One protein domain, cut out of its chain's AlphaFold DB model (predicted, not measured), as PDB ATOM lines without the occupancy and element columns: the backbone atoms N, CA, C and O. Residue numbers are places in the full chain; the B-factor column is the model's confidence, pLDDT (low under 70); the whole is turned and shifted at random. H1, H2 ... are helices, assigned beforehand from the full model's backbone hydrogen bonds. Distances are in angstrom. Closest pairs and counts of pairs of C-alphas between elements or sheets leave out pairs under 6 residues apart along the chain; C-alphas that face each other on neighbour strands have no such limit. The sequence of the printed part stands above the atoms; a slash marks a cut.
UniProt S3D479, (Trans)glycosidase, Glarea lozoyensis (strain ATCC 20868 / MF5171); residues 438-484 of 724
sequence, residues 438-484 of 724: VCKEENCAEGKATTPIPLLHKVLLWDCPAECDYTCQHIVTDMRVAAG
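This is residues 438 to 484 of the 724 residues of the protein "(Trans)glycosidase" of Glarea lozoyensis (strain ATCC 20868 / MF5171) (UniProt S3D479). One long helix, H3, sticks out with its residues 473 to 482 like a handle from a small, loosely built head, in which H1 packs on the first part of H3 and H2 sits off the other side of that end. The long link from H1 to H2 crosses past the first end of H3. The printed part has 47 residues with three named helices, H1, H2 and H3 in that order, and no named strand; the class is all helix. The whole is loose, with a radius of gyration of the C-alphas of 12.6 A, and flat, spanning 38 by 24 by 12 A.

H3, residues 464 to 482, measures 26.9 A from C-alpha 464 at (-34.842, -43.562, -45.559) to C-alpha 482 at (-38.109, -24.510, -26.923). H1, residues 438 to 443, begins with C-alpha 438 at (-44.643, -41.756, -38.309). H2 has five residues, 455 to 459.

H3 touches H1 with its residues 464 to 472 alone. Their closest C-alphas are those of Cys 439 and Cys 468, 5.5 A apart. The two helices run opposite ways at a steep tilt of 48 degrees. H2 touches no helix: H1 and H2 are apart, and so are H2 and H3, with no C-alpha of the one within 8 A of the other. In H1, H2 and H3 every O i to N i+4 pair is within hydrogen-bond range.

The two C-alphas farthest apart are those of Gly 447 and Gly 484, at 39.6 A. Residues 473 to 484, of which 473 to 482 belong to H3, stand free; the body without them spans 23 by 20 by 10 A. The printed part has no cut. The link from H1 to H2 is long, with 11 residues, and that from H2 to H3 is tight, with 4. The mean pLDDT of the printed part is 79.5, and residues 446 to 450, 479 and 482 to 484 are under 70.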
ATOM      1  N   VAL A 438     -43.851 -42.583 -37.382       74.88
ATOM      2  CA  VAL A 438     -44.643 -41.756 -38.309       74.88
ATOM      3  C   VAL A 438     -43.811 -41.372 -39.530       74.88
ATOM      4  O   VAL A 438     -44.257 -41.523 -40.665       74.88
ATOM      5  N   CYS A 439     -42.560 -40.953 -39.327       79.38
ATOM      6  CA  CYS A 439     -41.682 -40.607 -40.434       79.38
ATOM      7  C   CYS A 439     -41.464 -41.793 -41.381       79.38
ATOM      8  O   CYS A 439     -41.537 -41.612 -42.596       79.38
ATOM      9  N   LYS A 440     -41.237 -43.008 -40.861       78.69
ATOM     10  CA  LYS A 440     -41.053 -44.206 -41.696       78.69
ATOM     11  C   LYS A 440     -42.322 -44.578 -42.465       78.69
ATOM     12  O   LYS A 440     -42.225 -44.924 -43.640       78.69
ATOM     13  N   GLU A 441     -43.489 -44.487 -41.835       78.44
ATOM     14  CA  GLU A 441     -44.786 -44.775 -42.466       78.44
ATOM     15  C   GLU A 441     -45.132 -43.779 -43.584       78.44
ATOM     16  O   GLU A 441     -45.700 -44.154 -44.616       78.44
ATOM     17  N   GLU A 442     -44.761 -42.512 -43.414       76.25
ATOM     18  CA  GLU A 442     -45.043 -41.473 -44.402       76.25
ATOM     19  C   GLU A 442     -43.999 -41.393 -45.515       76.25
ATOM     20  O   GLU A 442     -44.360 -41.216 -46.678       76.25
ATOM     21  N   ASN A 443     -42.717 -41.579 -45.194       79.94
ATOM     22  CA  ASN A 443     -41.622 -41.303 -46.126       79.94
ATOM     23  C   ASN A 443     -40.953 -42.560 -46.697       79.94
ATOM     24  O   ASN A 443     -40.304 -42.463 -47.740       79.94
ATOM     25  N   CYS A 444     -41.081 -43.721 -46.036       82.31
ATOM     26  CA  CYS A 444     -40.328 -44.936 -46.378       82.31
ATOM     27  C   CYS A 444     -41.195 -46.140 -46.789       82.31
ATOM     28  O   CYS A 444     -40.635 -47.168 -47.167       82.31
ATOM     29  N   ALA A 445     -42.528 -46.053 -46.703       78.00
ATOM     30  CA  ALA A 445     -43.429 -47.166 -47.012       78.00
ATOM     31  C   ALA A 445     -43.491 -47.499 -48.518       78.00
ATOM     32  O   ALA A 445     -43.475 -46.610 -49.375       78.00
ATOM     33  N   GLU A 446     -43.615 -48.789 -48.844       67.44
ATOM     34  CA  GLU A 446     -43.781 -49.261 -50.222       67.44
ATOM     35  C   GLU A 446     -45.089 -48.726 -50.835       67.44
ATOM     36  O   GLU A 446     -46.156 -48.801 -50.228       67.44
ATOM     37  N   GLY A 447     -45.013 -48.168 -52.048       65.19
ATOM     38  CA  GLY A 447     -46.166 -47.607 -52.765       65.19
ATOM     39  C   GLY A 447     -46.424 -46.108 -52.543       65.19
ATOM     40  O   GLY A 447     -47.265 -45.543 -53.242       65.19
ATOM     41  N   LYS A 448     -45.684 -45.440 -51.645       61.62
ATOM     42  CA  LYS A 448     -45.659 -43.970 -51.519       61.62
ATOM     43  C   LYS A 448     -44.451 -43.369 -52.252       61.62
ATOM     44  O   LYS A 448     -43.434 -44.033 -52.456       61.62
ATOM     45  N   ALA A 449     -44.557 -42.105 -52.668       63.31
ATOM     46  CA  ALA A 449     -43.429 -41.377 -53.250       63.31
ATOM     47  C   ALA A 449     -42.355 -41.173 -52.170       63.31
ATOM     48  O   ALA A 449     -42.571 -40.436 -51.213       63.31
ATOM     49  N   THR A 450     -41.215 -41.849 -52.305       66.25
ATOM     50  CA  THR A 450     -40.118 -41.769 -51.334       66.25
ATOM     51  C   THR A 450     -39.521 -40.367 -51.339       66.25
ATOM     52  O   THR A 450     -39.193 -39.831 -52.402       66.25
ATOM     53  N   THR A 451     -39.337 -39.783 -50.156       73.38
ATOM     54  CA  THR A 451     -38.705 -38.466 -50.021       73.38
ATOM     55  C   THR A 451     -37.296 -38.500 -50.629       73.38
ATOM     56  O   THR A 451     -36.513 -39.410 -50.331       73.38
ATOM     57  N   PRO A 452     -36.947 -37.559 -51.526       79.94
ATOM     58  CA  PRO A 452     -35.681 -37.609 -52.242       79.94
ATOM     59  C   PRO A 452     -34.497 -37.366 -51.298       79.94
ATOM     60  O   PRO A 452     -34.237 -36.247 -50.871       79.94
ATOM     61  N   ILE A 453     -33.737 -38.429 -51.022       85.06
ATOM     62  CA  ILE A 453     -32.484 -38.358 -50.259       85.06
ATOM     63  C   ILE A 453     -31.368 -37.777 -51.155       85.06
ATOM     64  O   ILE A 453     -31.191 -38.269 -52.283       85.06
ATOM     65  N   PRO A 454     -30.585 -36.780 -50.689       88.75
ATOM     66  CA  PRO A 454     -29.451 -36.227 -51.432       88.75
ATOM     67  C   PRO A 454     -28.444 -37.295 -51.889       88.75
ATOM     68  O   PRO A 454     -28.188 -38.271 -51.185       88.75
ATOM     69  N   LEU A 455     -27.812 -37.099 -53.054       87.94
ATOM     70  CA  LEU A 455     -26.861 -38.072 -53.621       87.94
ATOM     71  C   LEU A 455     -25.718 -38.404 -52.655       87.94
ATOM     72  O   LEU A 455     -25.378 -39.570 -52.477       87.94
ATOM     73  N   LEU A 456     -25.154 -37.383 -52.006       89.06
ATOM     74  CA  LEU A 456     -24.063 -37.557 -51.049       89.06
ATOM     75  C   LEU A 456     -24.485 -38.421 -49.853       89.06
ATOM     76  O   LEU A 456     -23.708 -39.246 -49.387       89.06
ATOM     77  N   HIS A 457     -25.736 -38.290 -49.409       90.06
ATOM     78  CA  HIS A 457     -26.267 -39.093 -48.317       90.06
ATOM     79  C   HIS A 457     -26.424 -40.563 -48.729       90.06
ATOM     80  O   HIS A 457     -26.017 -41.458 -47.993       90.06
ATOM     81  N   LYS A 458     -26.893 -40.817 -49.956       88.38
ATOM     82  CA  LYS A 458     -26.967 -42.174 -50.525       88.38
ATOM     83  C   LYS A 458     -25.590 -42.827 -50.660       88.38
ATOM     84  O   LYS A 458     -25.448 -44.004 -50.347       88.38
ATOM     85  N   VAL A 459     -24.578 -42.072 -51.098       90.56
ATOM     86  CA  VAL A 459     -23.184 -42.557 -51.186       90.56
ATOM     87  C   VAL A 459     -22.651 -42.953 -49.806       90.56
ATOM     88  O   VAL A 459     -21.935 -43.943 -49.689       90.56
ATOM     89  N   LEU A 460     -23.049 -42.225 -48.762       91.56
ATOM     90  CA  LEU A 460     -22.728 -42.530 -47.366       91.56
ATOM     91  C   LEU A 460     -23.699 -43.532 -46.715       91.56
ATOM     92  O   LEU A 460     -23.681 -43.694 -45.499       91.56
ATOM     93  N   LEU A 461     -24.531 -44.229 -47.495       90.81
ATOM     94  CA  LEU A 461     -25.457 -45.254 -46.998       90.81
ATOM     95  C   LEU A 461     -26.442 -44.726 -45.936       90.81
ATOM     96  O   LEU A 461     -26.795 -45.430 -44.987       90.81
ATOM     97  N   TRP A 462     -26.870 -43.472 -46.064       90.25
ATOM     98  CA  TRP A 462     -28.041 -42.968 -45.356       90.25
ATOM     99  C   TRP A 462     -29.292 -43.396 -46.124       90.25
ATOM    100  O   TRP A 462     -29.572 -42.906 -47.221       90.25
ATOM    101  N   ASP A 463     -30.000 -44.374 -45.569       88.81
ATOM    102  CA  ASP A 463     -31.275 -44.851 -46.091       88.81
ATOM    103  C   ASP A 463     -32.448 -44.054 -45.500       88.81
ATOM    104  O   ASP A 463     -32.283 -43.223 -44.606       88.81
ATOM    105  N   CYS A 464     -33.654 -44.282 -46.022       88.25
ATOM    106  CA  CYS A 464     -34.842 -43.562 -45.559       88.25
ATOM    107  C   CYS A 464     -35.099 -43.749 -44.048       88.25
ATOM    108  O   CYS A 464     -35.301 -42.748 -43.357       88.25
ATOM    109  N   PRO A 465     -35.015 -44.975 -43.485       84.88
ATOM    110  CA  PRO A 465     -35.080 -45.173 -42.040       84.88
ATOM    111  C   PRO A 465     -34.085 -44.329 -41.233       84.88
ATOM    112  O   PRO A 465     -34.480 -43.793 -40.198       84.88
ATOM    113  N   ALA A 466     -32.832 -44.197 -41.682       87.31
ATOM    114  CA  ALA A 466     -31.808 -43.418 -40.988       87.31
ATOM    115  C   ALA A 466     -31.967 -41.896 -41.161       87.31
ATOM    116  O   ALA A 466     -31.582 -41.134 -40.271       87.31
ATOM    117  N   GLU A 467     -32.536 -41.434 -42.276       89.88
ATOM    118  CA  GLU A 467     -32.943 -40.031 -42.456       89.88
ATOM    119  C   GLU A 467     -34.117 -39.670 -41.535       89.88
ATOM    120  O   GLU A 467     -34.123 -38.602 -40.923       89.88
ATOM    121  N   CYS A 468     -35.071 -40.589 -41.364       87.25
ATOM    122  CA  CYS A 468     -36.165 -40.430 -40.409       87.25
ATOM    123  C   CYS A 468     -35.690 -40.410 -38.958       87.25
ATOM    124  O   CYS A 468     -36.129 -39.559 -38.189       87.25
ATOM    125  N   ASP A 469     -34.782 -41.319 -38.592       85.81
ATOM    126  CA  ASP A 469     -34.160 -41.332 -37.267       85.81
ATOM    127  C   ASP A 469     -33.510 -39.974 -36.964       85.81
ATOM    128  O   ASP A 469     -33.912 -39.301 -36.019       85.81
ATOM    129  N   TYR A 470     -32.631 -39.499 -37.850       89.31
ATOM    130  CA  TYR A 470     -31.967 -38.197 -37.733       89.31
ATOM    131  C   TYR A 470     -32.930 -37.017 -37.623       89.31
ATOM    132  O   TYR A 470     -32.794 -36.189 -36.726       89.31
ATOM    133  N   THR A 471     -33.912 -36.946 -38.520       85.19
ATOM    134  CA  THR A 471     -34.888 -35.849 -38.535       85.19
ATOM    135  C   THR A 471     -35.630 -35.776 -37.202       85.19
ATOM    136  O   THR A 471     -35.806 -34.699 -36.642       85.19
ATOM    137  N   CYS A 472     -35.994 -36.929 -36.645       83.31
ATOM    138  CA  CYS A 472     -36.700 -37.006 -35.377       83.31
ATOM    139  C   CYS A 472     -35.841 -36.691 -34.156       83.31
ATOM    140  O   CYS A 472     -36.363 -36.114 -33.205       83.31
ATOM    141  N   GLN A 473     -34.541 -37.010 -34.173       83.88
ATOM    142  CA  GLN A 473     -33.625 -36.544 -33.126       83.88
ATOM    143  C   GLN A 473     -33.648 -35.012 -33.041       83.88
ATOM    144  O   GLN A 473     -33.779 -34.457 -31.952       83.88
ATOM    145  N   HIS A 474     -33.595 -34.328 -34.190       84.19
ATOM    146  CA  HIS A 474     -33.603 -32.863 -34.261       84.19
ATOM    147  C   HIS A 474     -34.958 -32.255 -33.903       84.19
ATOM    148  O   HIS A 474     -34.995 -31.353 -33.078       84.19
ATOM    149  N   ILE A 475     -36.073 -32.803 -34.401       73.62
ATOM    150  CA  ILE A 475     -37.421 -32.334 -34.026       73.62
ATOM    151  C   ILE A 475     -37.621 -32.405 -32.508       73.62
ATOM    152  O   ILE A 475     -38.038 -31.427 -31.891       73.62
ATOM    153  N   VAL A 476     -37.299 -33.548 -31.891       75.06
ATOM    154  CA  VAL A 476     -37.436 -33.716 -30.437       75.06
ATOM    155  C   VAL A 476     -36.487 -32.778 -29.695       75.06
ATOM    156  O   VAL A 476     -36.875 -32.180 -28.697       75.06
ATOM    157  N   THR A 477     -35.261 -32.601 -30.186       81.25
ATOM    158  CA  THR A 477     -34.296 -31.670 -29.585       81.25
ATOM    159  C   THR A 477     -34.803 -30.230 -29.621       81.25
ATOM    160  O   THR A 477     -34.813 -29.572 -28.582       81.25
ATOM    161  N   ASP A 478     -35.299 -29.762 -30.765       75.06
ATOM    162  CA  ASP A 478     -35.829 -28.407 -30.933       75.06
ATOM    163  C   ASP A 478     -37.047 -28.165 -30.032       75.06
ATOM    164  O   ASP A 478     -37.142 -27.126 -29.377       75.06
ATOM    165  N   MET A 479     -37.948 -29.151 -29.928       66.06
ATOM    166  CA  MET A 479     -39.092 -29.100 -29.011       66.06
ATOM    167  C   MET A 479     -38.650 -28.961 -27.551       66.06
ATOM    168  O   MET A 479     -39.214 -28.156 -26.808       66.06
ATOM    169  N   ARG A 480     -37.627 -29.715 -27.133       76.94
ATOM    170  CA  ARG A 480     -37.098 -29.683 -25.761       76.94
ATOM    171  C   ARG A 480     -36.404 -28.366 -25.448       76.94
ATOM    172  O   ARG A 480     -36.688 -27.768 -24.413       76.94
ATOM    173  N   VAL A 481     -35.577 -27.868 -26.366       73.38
ATOM    174  CA  VAL A 481     -34.924 -26.557 -26.234       73.38
ATOM    175  C   VAL A 481     -35.968 -25.442 -26.143       73.38
ATOM    176  O   VAL A 481     -35.863 -24.580 -25.271       73.38
ATOM    177  N   ALA A 482     -37.012 -25.478 -26.977       59.66
ATOM    178  CA  ALA A 482     -38.109 -24.510 -26.923       59.66
ATOM    179  C   ALA A 482     -38.900 -24.572 -25.603       59.66
ATOM    180  O   ALA A 482     -39.390 -23.547 -25.131       59.66
ATOM    181  N   ALA A 483     -38.995 -25.756 -24.992       54.22
ATOM    182  CA  ALA A 483     -39.629 -25.973 -23.695       54.22
ATOM    183  C   ALA A 483     -38.716 -25.662 -22.489       54.22
ATOM    184  O   ALA A 483     -39.170 -25.752 -21.349       54.22
ATOM    185  N   GLY A 484     -37.446 -25.295 -22.709       64.81
ATOM    186  CA  GLY A 484     -36.466 -25.100 -21.636       64.81
ATOM    187  C   GLY A 484     -36.049 -26.400 -20.935       64.81
ATOM    188  O   GLY A 484     -35.583 -26.360 -19.798       64.81
TER     189      GLY A 484